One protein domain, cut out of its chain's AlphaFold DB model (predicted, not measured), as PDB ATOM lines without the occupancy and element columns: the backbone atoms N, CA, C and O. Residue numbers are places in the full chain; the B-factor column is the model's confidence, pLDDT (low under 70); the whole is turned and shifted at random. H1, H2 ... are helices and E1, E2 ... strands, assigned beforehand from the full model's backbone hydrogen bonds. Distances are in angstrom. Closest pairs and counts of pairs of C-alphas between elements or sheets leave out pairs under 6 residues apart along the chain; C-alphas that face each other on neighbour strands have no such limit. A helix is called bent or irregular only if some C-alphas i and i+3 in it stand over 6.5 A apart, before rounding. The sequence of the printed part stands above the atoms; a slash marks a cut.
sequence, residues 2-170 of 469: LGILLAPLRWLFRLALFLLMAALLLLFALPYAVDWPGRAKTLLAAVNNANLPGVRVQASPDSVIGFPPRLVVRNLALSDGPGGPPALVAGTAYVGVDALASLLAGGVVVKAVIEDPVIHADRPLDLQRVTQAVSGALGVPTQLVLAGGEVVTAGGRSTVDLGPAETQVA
ATOM      1  N   LEU A   2     -39.594  65.701  22.654       65.31
ATOM      2  CA  LEU A   2     -39.383  64.472  23.452       65.31
ATOM      3  C   LEU A   2     -39.850  64.553  24.928       65.31
ATOM      4  O   LEU A   2     -40.452  63.616  25.441       65.31
ATOM      5  N   GLY A   3     -39.647  65.695  25.600       65.19
ATOM      6  CA  GLY A   3     -40.058  65.890  26.999       65.19
ATOM      7  C   GLY A   3     -41.573  65.837  27.257       65.19
ATOM      8  O   GLY A   3     -41.977  65.477  28.359       65.19
ATOM      9  N   ILE A   4     -42.409  66.129  26.253       73.31
ATOM     10  CA  ILE A   4     -43.879  66.046  26.369       73.31
ATOM     11  C   ILE A   4     -44.339  64.580  26.302       73.31
ATOM     12  O   ILE A   4     -45.225  64.179  27.047       73.31
ATOM     13  N   LEU A   5     -43.670  63.754  25.488       71.56
ATOM     14  CA  LEU A   5     -43.893  62.302  25.415       71.56
ATOM     15  C   LEU A   5     -43.456  61.562  26.694       71.56
ATOM     16  O   LEU A   5     -44.067  60.567  27.069       71.56
ATOM     17  N   LEU A   6     -42.432  62.063  27.391       80.06
ATOM     18  CA  LEU A   6     -41.923  61.475  28.641       80.06
ATOM     19  C   LEU A   6     -42.691  61.910  29.904       80.06
ATOM     20  O   LEU A   6     -42.556  61.268  30.947       80.06
ATOM     21  N   ALA A   7     -43.499  62.972  29.836       81.19
ATOM     22  CA  ALA A   7     -44.290  63.467  30.963       81.19
ATOM     23  C   ALA A   7     -45.272  62.426  31.556       81.19
ATOM     24  O   ALA A   7     -45.198  62.199  32.770       81.19
ATOM     25  N   PRO A   8     -46.133  61.737  30.770       80.00
ATOM     26  CA  PRO A   8     -47.026  60.712  31.317       80.00
ATOM     27  C   PRO A   8     -46.254  59.519  31.893       80.00
ATOM     28  O   PRO A   8     -46.607  59.035  32.964       80.00
ATOM     29  N   LEU A   9     -45.152  59.097  31.256       84.62
ATOM     30  CA  LEU A   9     -44.312  57.999  31.748       84.62
ATOM     31  C   LEU A   9     -43.709  58.317  33.129       84.62
ATOM     32  O   LEU A   9     -43.705  57.467  34.018       84.62
ATOM     33  N   ARG A  10     -43.266  59.564  33.342       84.44
ATOM     34  CA  ARG A  10     -42.774  60.049  34.644       84.44
ATOM     35  C   ARG A  10     -43.852  60.035  35.730       84.44
ATOM     36  O   ARG A  10     -43.535  59.759  36.886       84.44
ATOM     37  N   TRP A  11     -45.099  60.346  35.378       90.56
ATOM     38  CA  TRP A  11     -46.220  60.317  36.320       90.56
ATOM     39  C   TRP A  11     -46.610  58.878  36.678       90.56
ATOM     40  O   TRP A  11     -46.741  58.553  37.855       90.56
ATOM     41  N   LEU A  12     -46.675  57.995  35.677       89.25
ATOM     42  CA  LEU A  12     -46.971  56.571  35.844       89.25
ATOM     43  C   LEU A  12     -45.895  55.864  36.692       89.25
ATOM     44  O   LEU A  12     -46.232  55.099  37.591       89.25
ATOM     45  N   PHE A  13     -44.613  56.199  36.499       89.50
ATOM     46  CA  PHE A  13     -43.520  55.705  37.346       89.50
ATOM     47  C   PHE A  13     -43.648  56.169  38.807       89.50
ATOM     48  O   PHE A  13     -43.474  55.369  39.722       89.50
ATOM     49  N   ARG A  14     -44.002  57.443  39.048       88.94
ATOM     50  CA  ARG A  14     -44.256  57.954  40.409       88.94
ATOM     51  C   ARG A  14     -45.453  57.271  41.069       88.94
ATOM     52  O   ARG A  14     -45.361  56.926  42.241       88.94
ATOM     53  N   LEU A  15     -46.539  57.048  40.325       90.25
ATOM     54  CA  LEU A  15     -47.719  56.330  40.811       90.25
ATOM     55  C   LEU A  15     -47.370  54.880  41.181       90.25
ATOM     56  O   LEU A  15     -47.717  54.429  42.268       90.25
ATOM     57  N   ALA A  16     -46.644  54.173  40.312       90.50
ATOM     58  CA  ALA A  16     -46.203  52.803  40.562       90.50
ATOM     59  C   ALA A  16     -45.286  52.709  41.792       90.50
ATOM     60  O   ALA A  16     -45.467  51.822  42.621       90.50
ATOM     61  N   LEU A  17     -44.347  53.647  41.951       91.62
ATOM     62  CA  LEU A  17     -43.437  53.685  43.097       91.62
ATOM     63  C   LEU A  17     -44.165  54.055  44.402       91.62
ATOM     64  O   LEU A  17     -43.876  53.468  45.441       91.62
ATOM     65  N   PHE A  18     -45.158  54.951  44.347       91.62
ATOM     66  CA  PHE A  18     -46.040  55.251  45.480       91.62
ATOM     67  C   PHE A  18     -46.884  54.036  45.886       91.62
ATOM     68  O   PHE A  18     -46.928  53.700  47.065       91.62
ATOM     69  N   LEU A  19     -47.506  53.341  44.928       90.62
ATOM     70  CA  LEU A  19     -48.283  52.125  45.192       90.62
ATOM     71  C   LEU A  19     -47.407  50.991  45.737       90.62
ATOM     72  O   LEU A  19     -47.833  50.287  46.646       90.62
ATOM     73  N   LEU A  20     -46.178  50.840  45.235       90.94
ATOM     74  CA  LEU A  20     -45.221  49.849  45.726       90.94
ATOM     75  C   LEU A  20     -44.739  50.173  47.149       90.94
ATOM     76  O   LEU A  20     -44.673  49.273  47.981       90.94
ATOM     77  N   MET A  21     -44.472  51.446  47.458       88.25
ATOM     78  CA  MET A  21     -44.180  51.892  48.828       88.25
ATOM     79  C   MET A  21     -45.377  51.685  49.759       88.25
ATOM     80  O   MET A  21     -45.205  51.139  50.842       88.25
ATOM     81  N   ALA A  22     -46.590  52.045  49.335       80.50
ATOM     82  CA  ALA A  22     -47.805  51.833  50.117       80.50
ATOM     83  C   ALA A  22     -48.078  50.340  50.365       80.50
ATOM     84  O   ALA A  22     -48.441  49.971  51.476       80.50
ATOM     85  N   ALA A  23     -47.854  49.478  49.366       81.56
ATOM     86  CA  ALA A  23     -47.991  48.029  49.491       81.56
ATOM     87  C   ALA A  23     -46.928  47.416  50.416       81.56
ATOM     88  O   ALA A  23     -47.266  46.555  51.223       81.56
ATOM     89  N   LEU A  24     -45.672  47.879  50.353       83.50
ATOM     90  CA  LEU A  24     -44.630  47.503  51.316       83.50
ATOM     91  C   LEU A  24     -45.008  47.934  52.735       83.50
ATOM     92  O   LEU A  24     -44.943  47.123  53.650       83.50
ATOM     93  N   LEU A  25     -45.459  49.175  52.916       82.19
ATOM     94  CA  LEU A  25     -45.873  49.701  54.219       82.19
ATOM     95  C   LEU A  25     -47.069  48.908  54.778       82.19
ATOM     96  O   LEU A  25     -47.072  48.559  55.953       82.19
ATOM     97  N   LEU A  26     -48.027  48.518  53.928       76.00
ATOM     98  CA  LEU A  26     -49.116  47.599  54.284       76.00
ATOM     99  C   LEU A  26     -48.618  46.191  54.639       76.00
ATOM    100  O   LEU A  26     -49.119  45.610  55.595       76.00
ATOM    101  N   LEU A  27     -47.635  45.651  53.914       78.69
ATOM    102  CA  LEU A  27     -47.038  44.340  54.189       78.69
ATOM    103  C   LEU A  27     -46.296  44.328  55.536       78.69
ATOM    104  O   LEU A  27     -46.443  43.377  56.299       78.69
ATOM    105  N   PHE A  28     -45.557  45.397  55.847       73.12
ATOM    106  CA  PHE A  28     -44.895  45.586  57.141       73.12
ATOM    107  C   PHE A  28     -45.888  45.881  58.275       73.12
ATOM    108  O   PHE A  28     -45.663  45.435  59.395       73.12
ATOM    109  N   ALA A  29     -47.004  46.568  58.005       67.88
ATOM    110  CA  ALA A  29     -48.060  46.826  58.989       67.88
ATOM    111  C   ALA A  29     -48.984  45.615  59.239       67.88
ATOM    112  O   ALA A  29     -49.565  45.502  60.318       67.88
ATOM    113  N   LEU A  30     -49.117  44.699  58.271       58.28
ATOM    114  CA  LEU A  30     -49.973  43.510  58.359       58.28
ATOM    115  C   LEU A  30     -49.741  42.655  59.624       58.28
ATOM    116  O   LEU A  30     -50.728  42.375  60.310       58.28
ATOM    117  N   PRO A  31     -48.504  42.251  59.991       57.16
ATOM    118  CA  PRO A  31     -48.275  41.449  61.198       57.16
ATOM    119  C   PRO A  31     -48.698  42.170  62.488       57.16
ATOM    120  O   PRO A  31     -49.228  41.530  63.396       57.16
ATOM    121  N   TYR A  32     -48.563  43.500  62.553       56.75
ATOM    122  CA  TYR A  32     -49.026  44.293  63.699       56.75
ATOM    123  C   TYR A  32     -50.558  44.341  63.818       56.75
ATOM    124  O   TYR A  32     -51.082  44.491  64.920       56.75
ATOM    125  N   ALA A  33     -51.287  44.189  62.706       54.94
ATOM    126  CA  ALA A  33     -52.749  44.196  62.692       54.94
ATOM    127  C   ALA A  33     -53.382  42.836  63.052       54.94
ATOM    128  O   ALA A  33     -54.503  42.808  63.559       54.94
ATOM    129  N   VAL A  34     -52.695  41.717  62.785       52.09
ATOM    130  CA  VAL A  34     -53.285  40.364  62.884       52.09
ATOM    131  C   VAL A  34     -53.095  39.724  64.268       52.09
ATOM    132  O   VAL A  34     -54.031  39.115  64.786       52.09
ATOM    133  N   ASP A  35     -51.938  39.900  64.912       57.34
ATOM    134  CA  ASP A  35     -51.605  39.192  66.165       57.34
ATOM    135  C   ASP A  35     -52.053  39.900  67.457       57.34
ATOM    136  O   ASP A  35     -51.891  39.354  68.558       57.34
ATOM    137  N   TRP A  36     -52.617  41.110  67.362       59.53
ATOM    138  CA  TRP A  36     -52.948  41.937  68.532       59.53
ATOM    139  C   TRP A  36     -53.806  41.216  69.597       59.53
ATOM    140  O   TRP A  36     -53.465  41.306  70.778       59.53
ATOM    141  N   PRO A  37     -54.845  40.421  69.245       54.69
ATOM    142  CA  PRO A  37     -55.627  39.646  70.218       54.69
ATOM    143  C   PRO A  37     -54.822  38.615  71.022       54.69
ATOM    144  O   PRO A  37     -55.120  38.374  72.194       54.69
ATOM    145  N   GLY A  38     -53.820  37.986  70.402       58.97
ATOM    146  CA  GLY A  38     -52.964  36.991  71.052       58.97
ATOM    147  C   GLY A  38     -51.962  37.652  71.994       58.97
ATOM    148  O   GLY A  38     -51.870  37.280  73.165       58.97
ATOM    149  N   ARG A  39     -51.281  38.694  71.500       64.56
ATOM    150  CA  ARG A  39     -50.273  39.459  72.256       64.56
ATOM    151  C   ARG A  39     -50.886  40.239  73.422       64.56
ATOM    152  O   ARG A  39     -50.292  40.319  74.490       64.56
ATOM    153  N   ALA A  40     -52.114  40.738  73.271       60.66
ATOM    154  CA  ALA A  40     -52.851  41.372  74.362       60.66
ATOM    155  C   ALA A  40     -53.135  40.408  75.528       60.66
ATOM    156  O   ALA A  40     -53.033  40.798  76.690       60.66
ATOM    157  N   LYS A  41     -53.467  39.141  75.238       62.88
ATOM    158  CA  LYS A  41     -53.717  38.126  76.274       62.88
ATOM    159  C   LYS A  41     -52.444  37.747  77.023       62.88
ATOM    160  O   LYS A  41     -52.502  37.602  78.241       62.88
ATOM    161  N   THR A  42     -51.305  37.621  76.337       63.31
ATOM    162  CA  THR A  42     -50.019  37.341  77.000       63.31
ATOM    163  C   THR A  42     -49.515  38.539  77.801       63.31
ATOM    164  O   THR A  42     -49.096  38.344  78.940       63.31
ATOM    165  N   LEU A  43     -49.647  39.769  77.290       64.19
ATOM    166  CA  LEU A  43     -49.353  40.995  78.046       64.19
ATOM    167  C   LEU A  43     -50.223  41.120  79.300       64.19
ATOM    168  O   LEU A  43     -49.701  41.373  80.381       64.19
ATOM    169  N   LEU A  44     -51.538  40.904  79.199       65.31
ATOM    170  CA  LEU A  44     -52.419  41.034  80.362       65.31
ATOM    171  C   LEU A  44     -52.225  39.887  81.367       65.31
ATOM    172  O   LEU A  44     -52.293  40.117  82.572       65.31
ATOM    173  N   ALA A  45     -51.907  38.674  80.901       62.09
ATOM    174  CA  ALA A  45     -51.461  37.591  81.775       62.09
ATOM    175  C   ALA A  45     -50.131  37.937  82.467       62.09
ATOM    176  O   ALA A  45     -49.984  37.659  83.654       62.09
ATOM    177  N   ALA A  46     -49.191  38.584  81.771       62.88
ATOM    178  CA  ALA A  46     -47.948  39.067  82.364       62.88
ATOM    179  C   ALA A  46     -48.197  40.181  83.393       62.88
ATOM    180  O   ALA A  46     -47.594  40.130  84.453       62.88
ATOM    181  N   VAL A  47     -49.118  41.122  83.157       64.75
ATOM    182  CA  VAL A  47     -49.466  42.197  84.114       64.75
ATOM    183  C   VAL A  47     -50.251  41.680  85.328       64.75
ATOM    184  O   VAL A  47     -50.031  42.154  86.436       64.75
ATOM    185  N   ASN A  48     -51.132  40.690  85.156       62.69
ATOM    186  CA  ASN A  48     -51.900  40.082  86.255       62.69
ATOM    187  C   ASN A  48     -51.039  39.109  87.097       62.69
ATOM    188  O   ASN A  48     -51.200  39.020  88.314       62.69
ATOM    189  N   ASN A  49     -50.085  38.408  86.467       59.50
ATOM    190  CA  ASN A  49     -49.097  37.575  87.165       59.50
ATOM    191  C   ASN A  49     -47.892  38.376  87.685       59.50
ATOM    192  O   ASN A  49     -47.213  37.919  88.609       59.50
ATOM    193  N   ALA A  50     -47.612  39.558  87.126       57.25
ATOM    194  CA  ALA A  50     -46.670  40.502  87.702       57.25
ATOM    195  C   ALA A  50     -47.218  40.909  89.064       57.25
ATOM    196  O   ALA A  50     -48.221  41.606  89.188       57.25
ATOM    197  N   ASN A  51     -46.535  40.449  90.104       52.66
ATOM    198  CA  ASN A  51     -46.845  40.784  91.481       52.66
ATOM    199  C   ASN A  51     -46.361  42.226  91.732       52.66
ATOM    200  O   ASN A  51     -45.337  42.441  92.384       52.66
ATOM    201  N   LEU A  52     -47.039  43.202  91.111       62.53
ATOM    202  CA  LEU A  52     -46.692  44.620  91.173       62.53
ATOM    203  C   LEU A  52     -46.640  45.028  92.654       62.53
ATOM    204  O   LEU A  52     -47.578  44.729  93.399       62.53
ATOM    205  N   PRO A  53     -45.554  45.666  93.124       54.78
ATOM    206  CA  PRO A  53     -45.299  45.822  94.552       54.78
ATOM    207  C   PRO A  53     -46.335  46.744  95.205       54.78
ATOM    208  O   PRO A  53     -46.193  47.968  95.205       54.78
ATOM    209  N   GLY A  54     -47.366  46.130  95.787       55.75
ATOM    210  CA  GLY A  54     -48.504  46.796  96.417       55.75
ATOM    211  C   GLY A  54     -49.750  46.941  95.537       55.75
ATOM    212  O   GLY A  54     -50.745  47.411  96.046       55.75
ATOM    213  N   VAL A  55     -49.775  46.519  94.270       61.41
ATOM    214  CA  VAL A  55     -50.956  46.718  93.402       61.41
ATOM    215  C   VAL A  55     -51.416  45.392  92.806       61.41
ATOM    216  O   VAL A  55     -50.610  44.652  92.247       61.41
ATOM    217  N   ARG A  56     -52.717  45.094  92.870       63.72
ATOM    218  CA  ARG A  56     -53.328  44.047  92.033       63.72
ATOM    219  C   ARG A  56     -54.239  44.662  90.986       63.72
ATOM    220  O   ARG A  56     -55.032  45.543  91.301       63.72
ATOM    221  N   VAL A  57     -54.136  44.139  89.767       66.06
ATOM    222  CA  VAL A  57     -54.979  44.484  88.620       66.06
ATOM    223  C   VAL A  57     -55.764  43.236  88.228       66.06
ATOM    224  O   VAL A  57     -55.200  42.305  87.659       66.06
ATOM    225  N   GLN A  58     -57.057  43.191  88.543       65.69
ATOM    226  CA  GLN A  58     -57.958  42.168  88.007       65.69
ATOM    227  C   GLN A  58     -58.667  42.747  86.784       65.69
ATOM    228  O   GLN A  58     -59.131  43.882  86.818       65.69
ATOM    229  N   ALA A  59     -58.669  41.996  85.687       68.62
ATOM    230  CA  ALA A  59     -59.027  42.500  84.369       68.62
ATOM    231  C   ALA A  59     -59.412  41.340  83.441       68.62
ATOM    232  O   ALA A  59     -58.695  40.338  83.375       68.62
ATOM    233  N   SER A  60     -60.511  41.480  82.699       70.12
ATOM    234  CA  SER A  60     -60.920  40.532  81.656       70.12
ATOM    235  C   SER A  60     -60.614  41.118  80.268       70.12
ATOM    236  O   SER A  60     -61.167  42.169  79.934       70.12
ATOM    237  N   PRO A  61     -59.727  40.509  79.456       62.41
ATOM    238  CA  PRO A  61     -59.347  41.057  78.156       62.41
ATOM    239  C   PRO A  61     -60.441  40.844  77.107       62.41
ATOM    240  O   PRO A  61     -60.852  39.710  76.854       62.41
ATOM    241  N   ASP A  62     -60.817  41.918  76.419       62.47
ATOM    242  CA  ASP A  62     -61.637  41.887  75.211       62.47
ATOM    243  C   ASP A  62     -60.923  42.682  74.101       62.47
ATOM    244  O   ASP A  62     -60.760  43.900  74.158       62.47
ATOM    245  N   SER A  63     -60.389  41.990  73.100       59.06
ATOM    246  CA  SER A  63     -59.616  42.630  72.032       59.06
ATOM    247  C   SER A  63     -60.542  43.054  70.894       59.06
ATOM    248  O   SER A  63     -60.909  42.225  70.057       59.06
ATOM    249  N   VAL A  64     -60.884  44.342  70.823       57.47
ATOM    250  CA  VAL A  64     -61.632  44.882  69.684       57.47
ATOM    251  C   VAL A  64     -60.675  45.077  68.509       57.47
ATOM    252  O   VAL A  64     -59.769  45.910  68.548       57.47
ATOM    253  N   ILE A  65     -60.881  44.297  67.448       53.47
ATOM    254  CA  ILE A  65     -60.128  44.426  66.198       53.47
ATOM    255  C   ILE A  65     -60.571  45.723  65.508       53.47
ATOM    256  O   ILE A  65     -61.727  45.864  65.110       53.47
ATOM    257  N   GLY A  66     -59.648  46.670  65.368       52.94
ATOM    258  CA  GLY A  66     -59.883  47.976  64.755       52.94
ATOM    259  C   GLY A  66     -58.573  48.731  64.539       52.94
ATOM    260  O   GLY A  66     -57.533  48.334  65.059       52.94
ATOM    261  N   PHE A  67     -58.619  49.815  63.761       45.75
ATOM    262  CA  PHE A  67     -57.471  50.693  63.528       45.75
ATOM    263  C   PHE A  67     -57.791  52.121  64.011       45.75
ATOM    264  O   PHE A  67     -58.787  52.685  63.553       45.75
ATOM    265  N   PRO A  68     -56.986  52.727  64.908       55.19
ATOM    266  CA  PRO A  68     -55.822  52.143  65.583       55.19
ATOM    267  C   PRO A  68     -56.216  50.989  66.530       55.19
ATOM    268  O   PRO A  68     -57.339  50.992  67.043       55.19
ATOM    269  N   PRO A  69     -55.315  50.020  66.780       62.31
ATOM    270  CA  PRO A  69     -55.591  48.899  67.674       62.31
ATOM    271  C   PRO A  69     -55.840  49.391  69.104       62.31
ATOM    272  O   PRO A  69     -55.071  50.185  69.650       62.31
ATOM    273  N   ARG A  70     -56.924  48.906  69.717       64.75
ATOM    274  CA  ARG A  70     -57.311  49.216  71.100       64.75
ATOM    275  C   ARG A  70     -57.542  47.919  71.862       64.75
ATOM    276  O   ARG A  70     -58.322  47.070  71.436       64.75
ATOM    277  N   LEU A  71     -56.880  47.774  73.001       70.19
ATOM    278  CA  LEU A  71     -57.196  46.732  73.968       70.19
ATOM    279  C   LEU A  71     -58.345  47.230  74.845       70.19
ATOM    280  O   LEU A  71     -58.195  48.259  75.502       70.19
ATOM    281  N   VAL A  72     -59.465  46.508  74.872       77.69
ATOM    282  CA  VAL A  72     -60.533  46.758  75.841       77.69
ATOM    283  C   VAL A  72     -60.335  45.816  77.025       77.69
ATOM    284  O   VAL A  72     -60.044  44.628  76.884       77.69
ATOM    285  N   VAL A  73     -60.458  46.365  78.221       77.25
ATOM    286  CA  VAL A  73     -60.374  45.657  79.489       77.25
ATOM    287  C   VAL A  73     -61.724  45.802  80.166       77.25
ATOM    288  O   VAL A  73     -62.154  46.913  80.464       77.25
ATOM    289  N   ARG A  74     -62.406  44.684  80.399       79.00
ATOM    290  CA  ARG A  74     -63.681  44.641  81.119       79.00
ATOM    291  C   ARG A  74     -63.459  44.275  82.578       79.00
ATOM    292  O   ARG A  74     -62.565  43.478  82.878       79.00
ATOM    293  N   ASN A  75     -64.330  44.771  83.455       78.94
ATOM    294  CA  ASN A  75     -64.317  44.480  84.892       78.94
ATOM    295  C   ASN A  75     -62.942  44.771  85.519       78.94
ATOM    296  O   ASN A  75     -62.346  43.905  86.162       78.94
ATOM    297  N   LEU A  76     -62.411  45.970  85.265       80.00
ATOM    298  CA  LEU A  76     -61.149  46.409  85.843       80.00
ATOM    299  C   LEU A  76     -61.343  46.633  87.346       80.00
ATOM    300  O   LEU A  76     -62.195  47.420  87.746       80.00
ATOM    301  N   ALA A  77     -60.531  45.983  88.174       80.31
ATOM    302  CA  ALA A  77     -60.486  46.225  89.609       80.31
ATOM    303  C   ALA A  77     -59.035  46.393  90.076       80.31
ATOM    304  O   ALA A  77     -58.184  45.532  89.831       80.31
ATOM    305  N   LEU A  78     -58.769  47.511  90.753       81.00
ATOM    306  CA  LEU A  78     -57.471  47.882  91.316       81.00
ATOM    307  C   LEU A  78     -57.544  47.837  92.845       81.00
ATOM    308  O   LEU A  78     -58.438  48.447  93.431       81.00
ATOM    309  N   SER A  79     -56.604  47.157  93.503       80.31
ATOM    310  CA  SER A  79     -56.482  47.144  94.971       80.31
ATOM    311  C   SER A  79     -55.056  47.447  95.429       80.31
ATOM    312  O   SER A  79     -54.098  46.958  94.824       80.31
ATOM    313  N   ASP A  80     -54.927  48.198  96.528       72.81
ATOM    314  CA  ASP A  80     -53.665  48.349  97.257       72.81
ATOM    315  C   ASP A  80     -53.454  47.100  98.136       72.81
ATOM    316  O   ASP A  80     -54.096  46.904  99.168       72.81
ATOM    317  N   GLY A  81     -52.608  46.190  97.657       64.88
ATOM    318  CA  GLY A  81     -52.198  44.968  98.342       64.88
ATOM    319  C   GLY A  81     -52.974  43.683  97.987       64.88
ATOM    320  O   GLY A  81     -54.017  43.700  97.323       64.88
ATOM    321  N   PRO A  82     -52.440  42.515  98.401       60.59
ATOM    322  CA  PRO A  82     -53.045  41.211  98.151       60.59
ATOM    323  C   PRO A  82     -54.219  40.923  99.100       60.59
ATOM    324  O   PRO A  82     -54.058  40.912 100.315       60.59
ATOM    325  N   GLY A  83     -55.392  40.621  98.536       65.19
ATOM    326  CA  GLY A  83     -56.585  40.225  99.299       65.19
ATOM    327  C   GLY A  83     -57.402  41.384  99.885       65.19
ATOM    328  O   GLY A  83     -58.451  41.134 100.473       65.19
ATOM    329  N   GLY A  84     -56.965  42.634  99.699       70.12
ATOM    330  CA  GLY A  84     -57.778  43.811 100.000       70.12
ATOM    331  C   GLY A  84     -58.961  43.951  99.027       70.12
ATOM    332  O   GLY A  84     -58.847  43.548  97.865       70.12
ATOM    333  N   PRO A  85     -60.099  44.520  99.463       77.88
ATOM    334  CA  PRO A  85     -61.193  44.857  98.559       77.88
ATOM    335  C   PRO A  85     -60.762  46.000  97.614       77.88
ATOM    336  O   PRO A  85     -59.922  46.820  97.994       77.88
ATOM    337  N   PRO A  86     -61.301  46.084  96.384       79.88
ATOM    338  CA  PRO A  86     -60.805  47.022  95.380       79.88
ATOM    339  C   PRO A  86     -61.029  48.482  95.785       79.88
ATOM    340  O   PRO A  86     -62.066  48.830  96.346       79.88
ATOM    341  N   ALA A  87     -60.046  49.331  95.500       82.94
ATOM    342  CA  ALA A  87     -60.081  50.774  95.715       82.94
ATOM    343  C   ALA A  87     -60.646  51.531  94.501       82.94
ATOM    344  O   ALA A  87     -61.265  52.578  94.659       82.94
ATOM    345  N   LEU A  88     -60.482  50.977  93.297       83.75
ATOM    346  CA  LEU A  88     -61.111  51.463  92.069       83.75
ATOM    347  C   LEU A  88     -61.689  50.269  91.309       83.75
ATOM    348  O   LEU A  88     -61.001  49.260  91.129       83.75
ATOM    349  N   VAL A  89     -62.940  50.386  90.868       84.75
ATOM    350  CA  VAL A  89     -63.615  49.418  89.992       84.75
ATOM    351  C   VAL A  89     -64.147  50.153  88.765       84.75
ATOM    352  O   VAL A  89     -64.713  51.227  88.907       84.75
ATOM    353  N   ALA A  90     -63.993  49.594  87.569       84.75
ATOM    354  CA  ALA A  90     -64.553  50.158  86.344       84.75
ATOM    355  C   ALA A  90     -65.113  49.061  85.434       84.75
ATOM    356  O   ALA A  90     -64.535  47.973  85.307       84.75
ATOM    357  N   GLY A  91     -66.237  49.352  84.778       80.69
ATOM    358  CA  GLY A  91     -66.858  48.425  83.829       80.69
ATOM    359  C   GLY A  91     -65.976  48.192  82.602       80.69
ATOM    360  O   GLY A  91     -65.788  47.043  82.189       80.69
ATOM    361  N   THR A  92     -65.381  49.272  82.084       82.50
ATOM    362  CA  THR A  92     -64.572  49.267  80.863       82.50
ATOM    363  C   THR A  92     -63.347  50.171  81.003       82.50
ATOM    364  O   THR A  92     -63.421  51.277  81.531       82.50
ATOM    365  N   ALA A  93     -62.211  49.720  80.485       81.81
ATOM    366  CA  ALA A  93     -61.032  50.542  80.256       81.81
ATOM    367  C   ALA A  93     -60.430  50.236  78.879       81.81
ATOM    368  O   ALA A  93     -60.530  49.119  78.372       81.81
ATOM    369  N   TYR A  94     -59.789  51.226  78.274       82.25
ATOM    370  CA  TYR A  94     -59.211  51.181  76.939       82.25
ATOM    371  C   TYR A  94     -57.723  51.476  77.030       82.25
ATOM    372  O   TYR A  94     -57.330  52.542  77.493       82.25
ATOM    373  N   VAL A  95     -56.888  50.564  76.545       79.00
ATOM    374  CA  VAL A  95     -55.443  50.777  76.421       79.00
ATOM    375  C   VAL A  95     -55.095  50.861  74.940       79.00
ATOM    376  O   VAL A  95     -55.404  49.956  74.160       79.00
ATOM    377  N   GLY A  96     -54.465  51.961  74.539       79.12
ATOM    378  CA  GLY A  96     -54.040  52.204  73.163       79.12
ATOM    379  C   GLY A  96     -52.778  53.056  73.101       79.12
ATOM    380  O   GLY A  96     -52.323  53.590  74.109       79.12
ATOM    381  N   VAL A  97     -52.202  53.185  71.909       77.44
ATOM    382  CA  VAL A  97     -51.083  54.108  71.673       77.44
ATOM    383  C   VAL A  97     -51.642  55.510  71.454       77.44
ATOM    384  O   VAL A  97     -52.499  55.705  70.587       77.44
ATOM    385  N   ASP A  98     -51.151  56.495  72.204       78.69
ATOM    386  CA  ASP A  98     -51.439  57.898  71.915       78.69
ATOM    387  C   ASP A  98     -50.479  58.372  70.826       78.69
ATOM    388  O   ASP A  98     -49.303  58.637  71.076       78.69
ATOM    389  N   ALA A  99     -50.969  58.433  69.589       73.81
ATOM    390  CA  ALA A  99     -50.160  58.808  68.435       73.81
ATOM    391  C   ALA A  99     -49.605  60.243  68.529       73.81
ATOM    392  O   ALA A  99     -48.521  60.502  68.010       73.81
ATOM    393  N   LEU A 100     -50.311  61.164  69.198       75.69
ATOM    394  CA  LEU A 100     -49.878  62.554  69.335       75.69
ATOM    395  C   LEU A 100     -48.798  62.678  70.413       75.69
ATOM    396  O   LEU A 100     -47.742  63.253  70.154       75.69
ATOM    397  N   ALA A 101     -49.023  62.085  71.588       72.50
ATOM    398  CA  ALA A 101     -48.017  62.041  72.643       72.50
ATOM    399  C   ALA A 101     -46.770  61.261  72.193       72.50
ATOM    400  O   ALA A 101     -45.657  61.681  72.493       72.50
ATOM    401  N   SER A 102     -46.941  60.189  71.408       72.81
ATOM    402  CA  SER A 102     -45.816  59.422  70.854       72.81
ATOM    403  C   SER A 102     -44.983  60.240  69.863       72.81
ATOM    404  O   SER A 102     -43.753  60.217  69.907       72.81
ATOM    405  N   LEU A 103     -45.643  61.008  68.988       75.31
ATOM    406  CA  LEU A 103     -44.971  61.891  68.033       75.31
ATOM    407  C   LEU A 103     -44.192  63.012  68.739       75.31
ATOM    408  O   LEU A 103     -43.083  63.336  68.325       75.31
ATOM    409  N   LEU A 104     -44.754  63.580  69.811       77.44
ATOM    410  CA  LEU A 104     -44.112  64.630  70.610       77.44
ATOM    411  C   LEU A 104     -42.959  64.098  71.477       77.44
ATOM    412  O   LEU A 104     -41.963  64.795  71.651       77.44
ATOM    413  N   ALA A 105     -43.079  62.878  72.006       72.00
ATOM    414  CA  ALA A 105     -42.047  62.235  72.819       72.00
ATOM    415  C   ALA A 105     -40.913  61.599  71.992       72.00
ATOM    416  O   ALA A 105     -39.881  61.238  72.554       72.00
ATOM    417  N   GLY A 106     -41.095  61.427  70.676       72.62
ATOM    418  CA  GLY A 106     -40.137  60.728  69.811       72.62
ATOM    419  C   GLY A 106     -40.051  59.216  70.069       72.62
ATOM    420  O   GLY A 106     -39.071  58.583  69.685       72.62
ATOM    421  N   GLY A 107     -41.058  58.634  70.723       74.00
ATOM    422  CA  GLY A 107     -41.106  57.230  71.135       74.00
ATOM    423  C   GLY A 107     -42.532  56.819  71.495       74.00
ATOM    424  O   GLY A 107     -43.408  57.669  71.606       74.00
ATOM    425  N   VAL A 108     -42.802  55.521  71.653       71.56
ATOM    426  CA  VAL A 108     -44.169  55.040  71.930       71.56
ATOM    427  C   VAL A 108     -44.647  55.534  73.301       71.56
ATOM    428  O   VAL A 108     -43.959  55.357  74.302       71.56
ATOM    429  N   VAL A 109     -45.848  56.114  73.350       75.56
ATOM    430  CA  VAL A 109     -46.563  56.487  74.578       75.56
ATOM    431  C   VAL A 109     -47.900  55.755  74.605       75.56
ATOM    432  O   VAL A 109     -48.688  55.825  73.658       75.56
ATOM    433  N   VAL A 110     -48.169  55.049  75.700       80.62
ATOM    434  CA  VAL A 110     -49.426  54.318  75.898       80.62
ATOM    435  C   VAL A 110     -50.392  55.188  76.695       80.62
ATOM    436  O   VAL A 110     -50.018  55.742  77.725       80.62
ATOM    437  N   LYS A 111     -51.647  55.282  76.257       83.19
ATOM    438  CA  LYS A 111     -52.740  55.923  76.996       83.19
ATOM    439  C   LYS A 111     -53.734  54.855  77.443       83.19
ATOM    440  O   LYS A 111     -54.284  54.122  76.620       83.19
ATOM    441  N   ALA A 112     -53.943  54.777  78.752       82.81
ATOM    442  CA  ALA A 112     -54.976  53.978  79.389       82.81
ATOM    443  C   ALA A 112     -56.117  54.909  79.816       82.81
ATOM    444  O   ALA A 112     -55.918  55.773  80.667       82.81
ATOM    445  N   VAL A 113     -57.297  54.750  79.220       84.94
ATOM    446  CA  VAL A 113     -58.521  55.478  79.580       84.94
ATOM    447  C   VAL A 113     -59.422  54.534  80.363       84.94
ATOM    448  O   VAL A 113     -59.744  53.459  79.869       84.94
ATOM    449  N   ILE A 114     -59.826  54.908  81.570       85.00
ATOM    450  CA  ILE A 114     -60.810  54.174  82.369       85.00
ATOM    451  C   ILE A 114     -62.136  54.924  82.264       85.00
ATOM    452  O   ILE A 114     -62.184  56.103  82.615       85.00
ATOM    453  N   GLU A 115     -63.183  54.254  81.782       86.12
ATOM    454  CA  GLU A 115     -64.532  54.817  81.675       86.12
ATOM    455  C   GLU A 115     -65.356  54.477  82.921       86.12
ATOM    456  O   GLU A 115     -65.311  53.345  83.418       86.12
ATOM    457  N   ASP A 116     -66.084  55.474  83.421       83.88
ATOM    458  CA  ASP A 116     -66.960  55.409  84.594       83.88
ATOM    459  C   ASP A 116     -66.343  54.683  85.817       83.88
ATOM    460  O   ASP A 116     -66.905  53.708  86.329       83.88
ATOM    461  N   PRO A 117     -65.163  55.123  86.308       84.94
ATOM    462  CA  PRO A 117     -64.536  54.539  87.489       84.94
ATOM    463  C   PRO A 117     -65.334  54.814  88.769       84.94
ATOM    464  O   PRO A 117     -65.559  55.959  89.156       84.94
ATOM    465  N   VAL A 118     -65.660  53.748  89.493       85.75
ATOM    466  CA  VAL A 118     -66.154  53.778  90.873       85.75
ATOM    467  C   VAL A 118     -64.946  53.792  91.812       85.75
ATOM    468  O   VAL A 118     -64.226  52.795  91.931       85.75
ATOM    469  N   ILE A 119     -64.701  54.924  92.470       83.38
ATOM    470  CA  ILE A 119     -63.549  55.142  93.355       83.38
ATOM    471  C   ILE A 119     -64.002  55.076  94.815       83.38
ATOM    472  O   ILE A 119     -64.810  55.883  95.269       83.38
ATOM    473  N   HIS A 120     -63.453  54.137  95.576       83.25
ATOM    474  CA  HIS A 120     -63.762  53.940  96.989       83.25
ATOM    475  C   HIS A 120     -62.886  54.837  97.872       83.25
ATOM    476  O   HIS A 120     -61.740  54.506  98.168       83.25
ATOM    477  N   ALA A 121     -63.427  55.962  98.342       79.62
ATOM    478  CA  ALA A 121     -62.697  56.915  99.184       79.62
ATOM    479  C   ALA A 121     -62.358  56.377 100.592       79.62
ATOM    480  O   ALA A 121     -61.565  56.992 101.303       79.62
ATOM    481  N   ASP A 122     -62.911  55.226 101.002       78.50
ATOM    482  CA  ASP A 122     -62.442  54.467 102.171       78.50
ATOM    483  C   ASP A 122     -61.086  53.768 101.951       78.50
ATOM    484  O   ASP A 122     -60.507  53.247 102.906       78.50
ATOM    485  N   ARG A 123     -60.572  53.738 100.713       80.06
ATOM    486  CA  ARG A 123     -59.371  52.996 100.302       80.06
ATOM    487  C   ARG A 123     -58.459  53.909  99.474       80.06
ATOM    488  O   ARG A 123     -58.669  54.037  98.269       80.06
ATOM    489  N   PRO A 124     -57.453  54.563 100.080       69.69
ATOM    490  CA  PRO A 124     -56.550  55.428  99.331       69.69
ATOM    491  C   PRO A 124     -55.786  54.613  98.279       69.69
ATOM    492  O   PRO A 124     -55.118  53.638  98.610       69.69
ATOM    493  N   LEU A 125     -55.877  55.027  97.013       75.00
ATOM    494  CA  LEU A 125     -55.130  54.443  95.901       75.00
ATOM    495  C   LEU A 125     -54.199  55.500  95.310       75.00
ATOM    496  O   LEU A 125     -54.652  56.511  94.774       75.00
ATOM    497  N   ASP A 126     -52.895  55.253  95.377       78.31
ATOM    498  CA  ASP A 126     -51.904  56.104  94.726       78.31
ATOM    499  C   ASP A 126     -51.865  55.802  93.217       78.31
ATOM    500  O   ASP A 126     -51.152  54.911  92.744       78.31
ATOM    501  N   LEU A 127     -52.654  56.559  92.450       74.94
ATOM    502  CA  LEU A 127     -52.707  56.467  90.988       74.94
ATOM    503  C   LEU A 127     -51.353  56.763  90.326       74.94
ATOM    504  O   LEU A 127     -51.078  56.231  89.249       74.94
ATOM    505  N   GLN A 128     -50.487  57.568  90.950       77.88
ATOM    506  CA  GLN A 128     -49.153  57.859  90.430       77.88
ATOM    507  C   GLN A 128     -48.250  56.627  90.575       77.88
ATOM    508  O   GLN A 128     -47.570  56.251  89.618       77.88
ATOM    509  N   ARG A 129     -48.322  55.925  91.712       72.38
ATOM    510  CA  ARG A 129     -47.645  54.635  91.927       72.38
ATOM    511  C   ARG A 129     -48.200  53.518  91.042       72.38
ATOM    512  O   ARG A 129     -47.411  52.732  90.523       72.38
ATOM    513  N   VAL A 130     -49.516  53.459  90.809       72.94
ATOM    514  CA  VAL A 130     -50.115  52.536  89.817       72.94
ATOM    515  C   VAL A 130     -49.552  52.828  88.422       72.94
ATOM    516  O   VAL A 130     -49.083  51.914  87.749       72.94
ATOM    517  N   THR A 131     -49.525  54.098  88.017       76.31
ATOM    518  CA  THR A 131     -49.005  54.529  86.708       76.31
ATOM    519  C   THR A 131     -47.519  54.190  86.551       76.31
ATOM    520  O   THR A 131     -47.127  53.641  85.525       76.31
ATOM    521  N   GLN A 132     -46.696  54.416  87.583       75.31
ATOM    522  CA  GLN A 132     -45.282  54.017  87.599       75.31
ATOM    523  C   GLN A 132     -45.094  52.495  87.537       75.31
ATOM    524  O   GLN A 132     -44.241  52.018  86.790       75.31
ATOM    525  N   ALA A 133     -45.886  51.723  88.289       68.75
ATOM    526  CA  ALA A 133     -45.813  50.263  88.283       68.75
ATOM    527  C   ALA A 133     -46.188  49.684  86.908       68.75
ATOM    528  O   ALA A 133     -45.516  48.775  86.423       68.75
ATOM    529  N   VAL A 134     -47.207  50.250  86.254       70.44
ATOM    530  CA  VAL A 134     -47.615  49.886  84.891       70.44
ATOM    531  C   VAL A 134     -46.570  50.330  83.861       70.44
ATOM    532  O   VAL A 134     -46.186  49.514  83.027       70.44
ATOM    533  N   SER A 135     -46.030  51.552  83.950       73.56
ATOM    534  CA  SER A 135     -44.940  52.017  83.072       73.56
ATOM    535  C   SER A 135     -43.687  51.144  83.190       73.56
ATOM    536  O   SER A 135     -43.093  50.780  82.179       73.56
ATOM    537  N   GLY A 136     -43.301  50.756  84.410       71.44
ATOM    538  CA  GLY A 136     -42.160  49.869  84.655       71.44
ATOM    539  C   GLY A 136     -42.397  48.434  84.176       71.44
ATOM    540  O   GLY A 136     -41.500  47.830  83.595       71.44
ATOM    541  N   ALA A 137     -43.605  47.893  84.359       65.12
ATOM    542  CA  ALA A 137     -43.965  46.557  83.878       65.12
ATOM    543  C   ALA A 137     -44.148  46.481  82.352       65.12
ATOM    544  O   ALA A 137     -43.978  45.412  81.772       65.12
ATOM    545  N   LEU A 138     -44.490  47.599  81.706       67.06
ATOM    546  CA  LEU A 138     -44.606  47.702  80.252       67.06
ATOM    547  C   LEU A 138     -43.338  48.231  79.574       67.06
ATOM    548  O   LEU A 138     -43.286  48.174  78.353       67.06
ATOM    549  N   GLY A 139     -42.350  48.749  80.310       69.69
ATOM    550  CA  GLY A 139     -41.129  49.359  79.758       69.69
ATOM    551  C   GLY A 139     -41.350  50.681  79.001       69.69
ATOM    552  O   GLY A 139     -40.474  51.113  78.258       69.69
ATOM    553  N   VAL A 140     -42.522  51.309  79.146       74.06
ATOM    554  CA  VAL A 140     -43.014  52.399  78.281       74.06
ATOM    555  C   VAL A 140     -43.708  53.458  79.135       74.06
ATOM    556  O   VAL A 140     -44.463  53.080  80.030       74.06
ATOM    557  N   PRO A 141     -43.543  54.768  78.861       74.50
ATOM    558  CA  PRO A 141     -44.346  55.802  79.508       74.50
ATOM    559  C   PRO A 141     -45.847  55.575  79.259       74.50
ATOM    560  O   PRO A 141     -46.330  55.651  78.124       74.50
ATOM    561  N   THR A 142     -46.592  55.315  80.334       76.25
ATOM    562  CA  THR A 142     -48.049  55.131  80.297       76.25
ATOM    563  C   THR A 142     -48.760  56.311  80.943       76.25
ATOM    564  O   THR A 142     -48.493  56.623  82.099       76.25
ATOM    565  N   GLN A 143     -49.687  56.944  80.231       80.75
ATOM    566  CA  GLN A 143     -50.597  57.949  80.779       80.75
ATOM    567  C   GLN A 143     -51.884  57.269  81.246       80.75
ATOM    568  O   GLN A 143     -52.444  56.450  80.512       80.75
ATOM    569  N   LEU A 144     -52.367  57.628  82.435       80.38
ATOM    570  CA  LEU A 144     -53.645  57.149  82.958       80.38
ATOM    571  C   LEU A 144     -54.666  58.287  82.919       80.38
ATOM    572  O   LEU A 144     -54.417  59.360  83.462       80.38
ATOM    573  N   VAL A 145     -55.811  58.054  82.288       83.56
ATOM    574  CA  VAL A 145     -56.919  59.008  82.215       83.56
ATOM    575  C   VAL A 145     -58.165  58.368  82.798       83.56
ATOM    576  O   VAL A 145     -58.559  57.281  82.386       83.56
ATOM    577  N   LEU A 146     -58.782  59.047  83.755       82.62
ATOM    578  CA  LEU A 146     -60.100  58.706  84.281       82.62
ATOM    579  C   LEU A 146     -61.121  59.576  83.550       82.62
ATOM    580  O   LEU A 146     -60.991  60.799  83.590       82.62
ATOM    581  N   ALA A 147     -62.083  58.966  82.865       83.12
ATOM    582  CA  ALA A 147     -63.151  59.654  82.149       83.12
ATOM    583  C   ALA A 147     -64.495  59.300  82.797       83.12
ATOM    584  O   ALA A 147     -64.899  58.137  82.781       83.12
ATOM    585  N   GLY A 148     -65.176  60.294  83.370       82.12
ATOM    586  CA  GLY A 148     -66.408  60.052  84.123       82.12
ATOM    587  C   GLY A 148     -66.159  59.509  85.532       82.12
ATOM    588  O   GLY A 148     -65.068  59.646  86.095       82.12
ATOM    589  N   GLY A 149     -67.173  58.830  86.065       82.00
ATOM    590  CA  GLY A 149     -67.080  58.043  87.294       82.00
ATOM    591  C   GLY A 149     -67.672  58.686  88.544       82.00
ATOM    592  O   GLY A 149     -68.113  59.832  88.559       82.00
ATOM    593  N   GLU A 150     -67.671  57.907  89.622       81.56
ATOM    594  CA  GLU A 150     -68.286  58.259  90.898       81.56
ATOM    595  C   GLU A 150     -67.367  57.930  92.080       81.56
ATOM    596  O   GLU A 150     -66.746  56.868  92.152       81.56
ATOM    597  N   VAL A 151     -67.289  58.839  93.053       80.44
ATOM    598  CA  VAL A 151     -66.542  58.619  94.297       80.44
ATOM    599  C   VAL A 151     -67.497  58.150  95.389       80.44
ATOM    600  O   VAL A 151     -68.336  58.918  95.863       80.44
ATOM    601  N   VAL A 152     -67.353  56.896  95.813       81.75
ATOM    602  CA  VAL A 152     -68.125  56.270  96.893       81.75
ATOM    603  C   VAL A 152     -67.392  56.466  98.216       81.75
ATOM    604  O   VAL A 152     -66.274  55.988  98.403       81.75
ATOM    605  N   THR A 153     -68.031  57.136  99.170       77.81
ATOM    606  CA  THR A 153     -67.479  57.333 100.523       77.81
ATOM    607  C   THR A 153     -67.768  56.162 101.467       77.81
ATOM    608  O   THR A 153     -68.715  55.396 101.275       77.81
ATOM    609  N   ALA A 154     -66.952  56.041 102.524       65.44
ATOM    610  CA  ALA A 154     -67.079  55.017 103.562       65.44
ATOM    611  C   ALA A 154     -68.528  54.888 104.073       65.44
ATOM    612  O   ALA A 154     -69.097  55.828 104.627       65.44
ATOM    613  N   GLY A 155     -69.128  53.707 103.894       62.72
ATOM    614  CA  GLY A 155     -70.518  53.436 104.278       62.72
ATOM    615  C   GLY A 155     -71.571  53.683 103.190       62.72
ATOM    616  O   GLY A 155     -72.758  53.560 103.488       62.72
ATOM    617  N   GLY A 156     -71.176  54.007 101.951       60.31
ATOM    618  CA  GLY A 156     -72.060  54.000 100.774       60.31
ATOM    619  C   GLY A 156     -73.139  55.088 100.758       60.31
ATOM    620  O   GLY A 156     -74.154  54.930 100.090       60.31
ATOM    621  N   ARG A 157     -72.958  56.170 101.531       52.53
ATOM    622  CA  ARG A 157     -73.974  57.223 101.737       52.53
ATOM    623  C   ARG A 157     -73.775  58.497 100.919       52.53
ATOM    624  O   ARG A 157     -74.678  59.324 100.902       52.53
ATOM    625  N   SER A 158     -72.633  58.658 100.257       55.28
ATOM    626  CA  SER A 158     -72.419  59.733  99.289       55.28
ATOM    627  C   SER A 158     -71.629  59.188  98.111       55.28
ATOM    628  O   SER A 158     -70.463  58.815  98.278       55.28
ATOM    629  N   THR A 159     -72.287  59.153  96.956       63.03
ATOM    630  CA  THR A 159     -71.683  59.102  95.626       63.03
ATOM    631  C   THR A 159     -71.476  60.539  95.156       63.03
ATOM    632  O   THR A 159     -72.403  61.348  95.188       63.03
ATOM    633  N   VAL A 160     -70.248  60.892  94.785       66.19
ATOM    634  CA  VAL A 160     -69.948  62.170  94.124       66.19
ATOM    635  C   VAL A 160     -69.650  61.864  92.667       66.19
ATOM    636  O   VAL A 160     -68.611  61.282  92.371       66.19
ATOM    637  N   ASP A 161     -70.578  62.226  91.784       69.12
ATOM    638  CA  ASP A 161     -70.383  62.183  90.334       69.12
ATOM    639  C   ASP A 161     -69.260  63.160  89.947       69.12
ATOM    640  O   ASP A 161     -69.276  64.333  90.339       69.12
ATOM    641  N   LEU A 162     -68.262  62.661  89.219       63.78
ATOM    642  CA  LEU A 162     -67.129  63.444  88.719       63.78
ATOM    643  C   LEU A 162     -67.487  64.223  87.439       63.78
ATOM    644  O   LEU A 162     -66.721  65.091  87.008       63.78
ATOM    645  N   GLY A 163     -68.653  63.949  86.847       58.38
ATOM    646  CA  GLY A 163     -69.091  64.496  85.569       58.38
ATOM    647  C   GLY A 163     -68.206  64.026  84.407       58.38
ATOM    648  O   GLY A 163     -67.314  63.202  84.589       58.38
ATOM    649  N   PRO A 164     -68.378  64.570  83.190       60.44
ATOM    650  CA  PRO A 164     -67.608  64.170  82.005       60.44
ATOM    651  C   PRO A 164     -66.144  64.670  82.013       60.44
ATOM    652  O   PRO A 164     -65.558  64.903  80.957       60.44
ATOM    653  N   ALA A 165     -65.555  64.908  83.187       54.88
ATOM    654  CA  ALA A 165     -64.202  65.424  83.329       54.88
ATOM    655  C   ALA A 165     -63.156  64.322  83.082       54.88
ATOM    656  O   ALA A 165     -63.184  63.270  83.718       54.88
ATOM    657  N   GLU A 166     -62.189  64.588  82.200       65.25
ATOM    658  CA  GLU A 166     -60.984  63.762  82.078       65.25
ATOM    659  C   GLU A 166     -59.960  64.162  83.150       65.25
ATOM    660  O   GLU A 166     -59.343  65.228  83.066       65.25
ATOM    661  N   THR A 167     -59.717  63.295  84.134       62.59
ATOM    662  CA  THR A 167     -58.597  63.462  85.075       62.59
ATOM    663  C   THR A 167     -57.378  62.723  84.538       62.59
ATOM    664  O   THR A 167     -57.365  61.493  84.495       62.59
ATOM    665  N   GLN A 168     -56.351  63.466  84.120       60.56
ATOM    666  CA  GLN A 168     -55.136  62.908  83.521       60.56
ATOM    667  C   GLN A 168     -53.992  62.835  84.543       60.56
ATOM    668  O   GLN A 168     -53.564  63.851  85.090       60.56
ATOM    669  N   VAL A 169     -53.458  61.634  84.766       63.69
ATOM    670  CA  VAL A 169     -52.211  61.397  85.502       63.69
ATOM    671  C   VAL A 169     -51.091  61.254  84.477       63.69
ATOM    672  O   VAL A 169     -51.061  60.310  83.681       63.69
ATOM    673  N   ALA A 170     -50.185  62.232  84.469       59.62
ATOM    674  CA  ALA A 170     -49.086  62.286  83.515       59.62
ATOM    675  C   ALA A 170     -48.159  61.067  83.654       59.62
ATOM    676  O   ALA A 170     -47.807  60.660  84.763       59.62
TER     677      ALA A 170
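AT A GLANCE: This is residues 2 to 170 of the 469 residues of an uncharacterized protein of Rhodospirillaceae bacterium B3 (UniProt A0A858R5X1). A twisted sheet of nine strands curls round one helix, H4, while H2 covers E1 and E2 on the same face, and residues 2 to 31 of the long helix H1 stick out from this body as an arm; the body without them spans 47 by 31 by 25 A. The printed part has 169 residues, running H1 H2 E1 E2 E3 H3 E4 E5 H4 E6 E7 E8 E9; the class is mixed, helices and strands. The branched sheet has parallel and antiparallel pairs. The whole is loose, with a radius of gyration of the C-alphas of 22.0 A and spans of 87 by 33 by 25 A.

IN THESE COORDINATES: Look first for the sheet's long strands: E1, residues 55 to 64, 26.1 A; E2, 70 to 80, 26.4 A; E3, 88 to 97, 22.9 A. Each bends, E3 by 89 degrees at residue 91. Then come E4, 110 to 115; E5, 118 to 120; E6, 142 to 147; E7, 150 to 152; E8, 159 to 161; and E9, 166 to 169, ending at C-alpha 169 (-52.211, 61.397, 85.502). Find C-alpha 2 at (-39.383, 64.472, 23.452); from there H1 runs 48.3 A to residue 34, with a kink of 32 degrees near residue 28, and is irregular, but only just: C-alphas 5 and 8 are 6.9 A apart. H2 is residues 36 to 49, 19.5 A; H3, 99 to 105; H4, 127 to 138, 16.1 A.

HOW THE PARTS SIT: E1, E2 and E3 form a meander, each strand the antiparallel neighbour of the one before, in two hairpins; look at N 58 and O 77, 2.9 A, and N 73 and O 93, 2.8 A. On the other side of E3 from E2 lie E4, N 94 to O 113 at 2.7 A, and E5, N 118 to O 89 at 2.8 A, both antiparallel to it. E6 is parallel to E4, N 114 to O 145 at 2.8 A, and E9 antiparallel to E6, N 169 to O 144 at 2.8 A. E7 is parallel to E5, N 119 to O 150 at 2.8 A, and forms a hairpin with E8, N 151 to O 160 at 2.9 A. H2 runs along the strands, over E1 and E2, at a height over the sheet of 8.6 A. Its closest C-alphas to E1 are Pro 37 and Ser 63, 5.3 A. H4's closest C-alphas to E6 are Ser 135 and Thr 142, 5.2 A. H2 and H4 are close but not clearly touching. H3 only grazes the sheet, with residues 99 to 102. In H3 and H4 every O i to N i+4 pair is within hydrogen-bond range; in H1 25 of 29 and in H2 9 of 10 are.

THE WHOLE: The C-alphas farthest apart, Leu 2 and Gly 155, are 87.3 A apart. The printed part has no cut and no long link. Mean pLDDT of the printed part is 72.4; residues 29 to 59 and 154 to 170 are among those under 70.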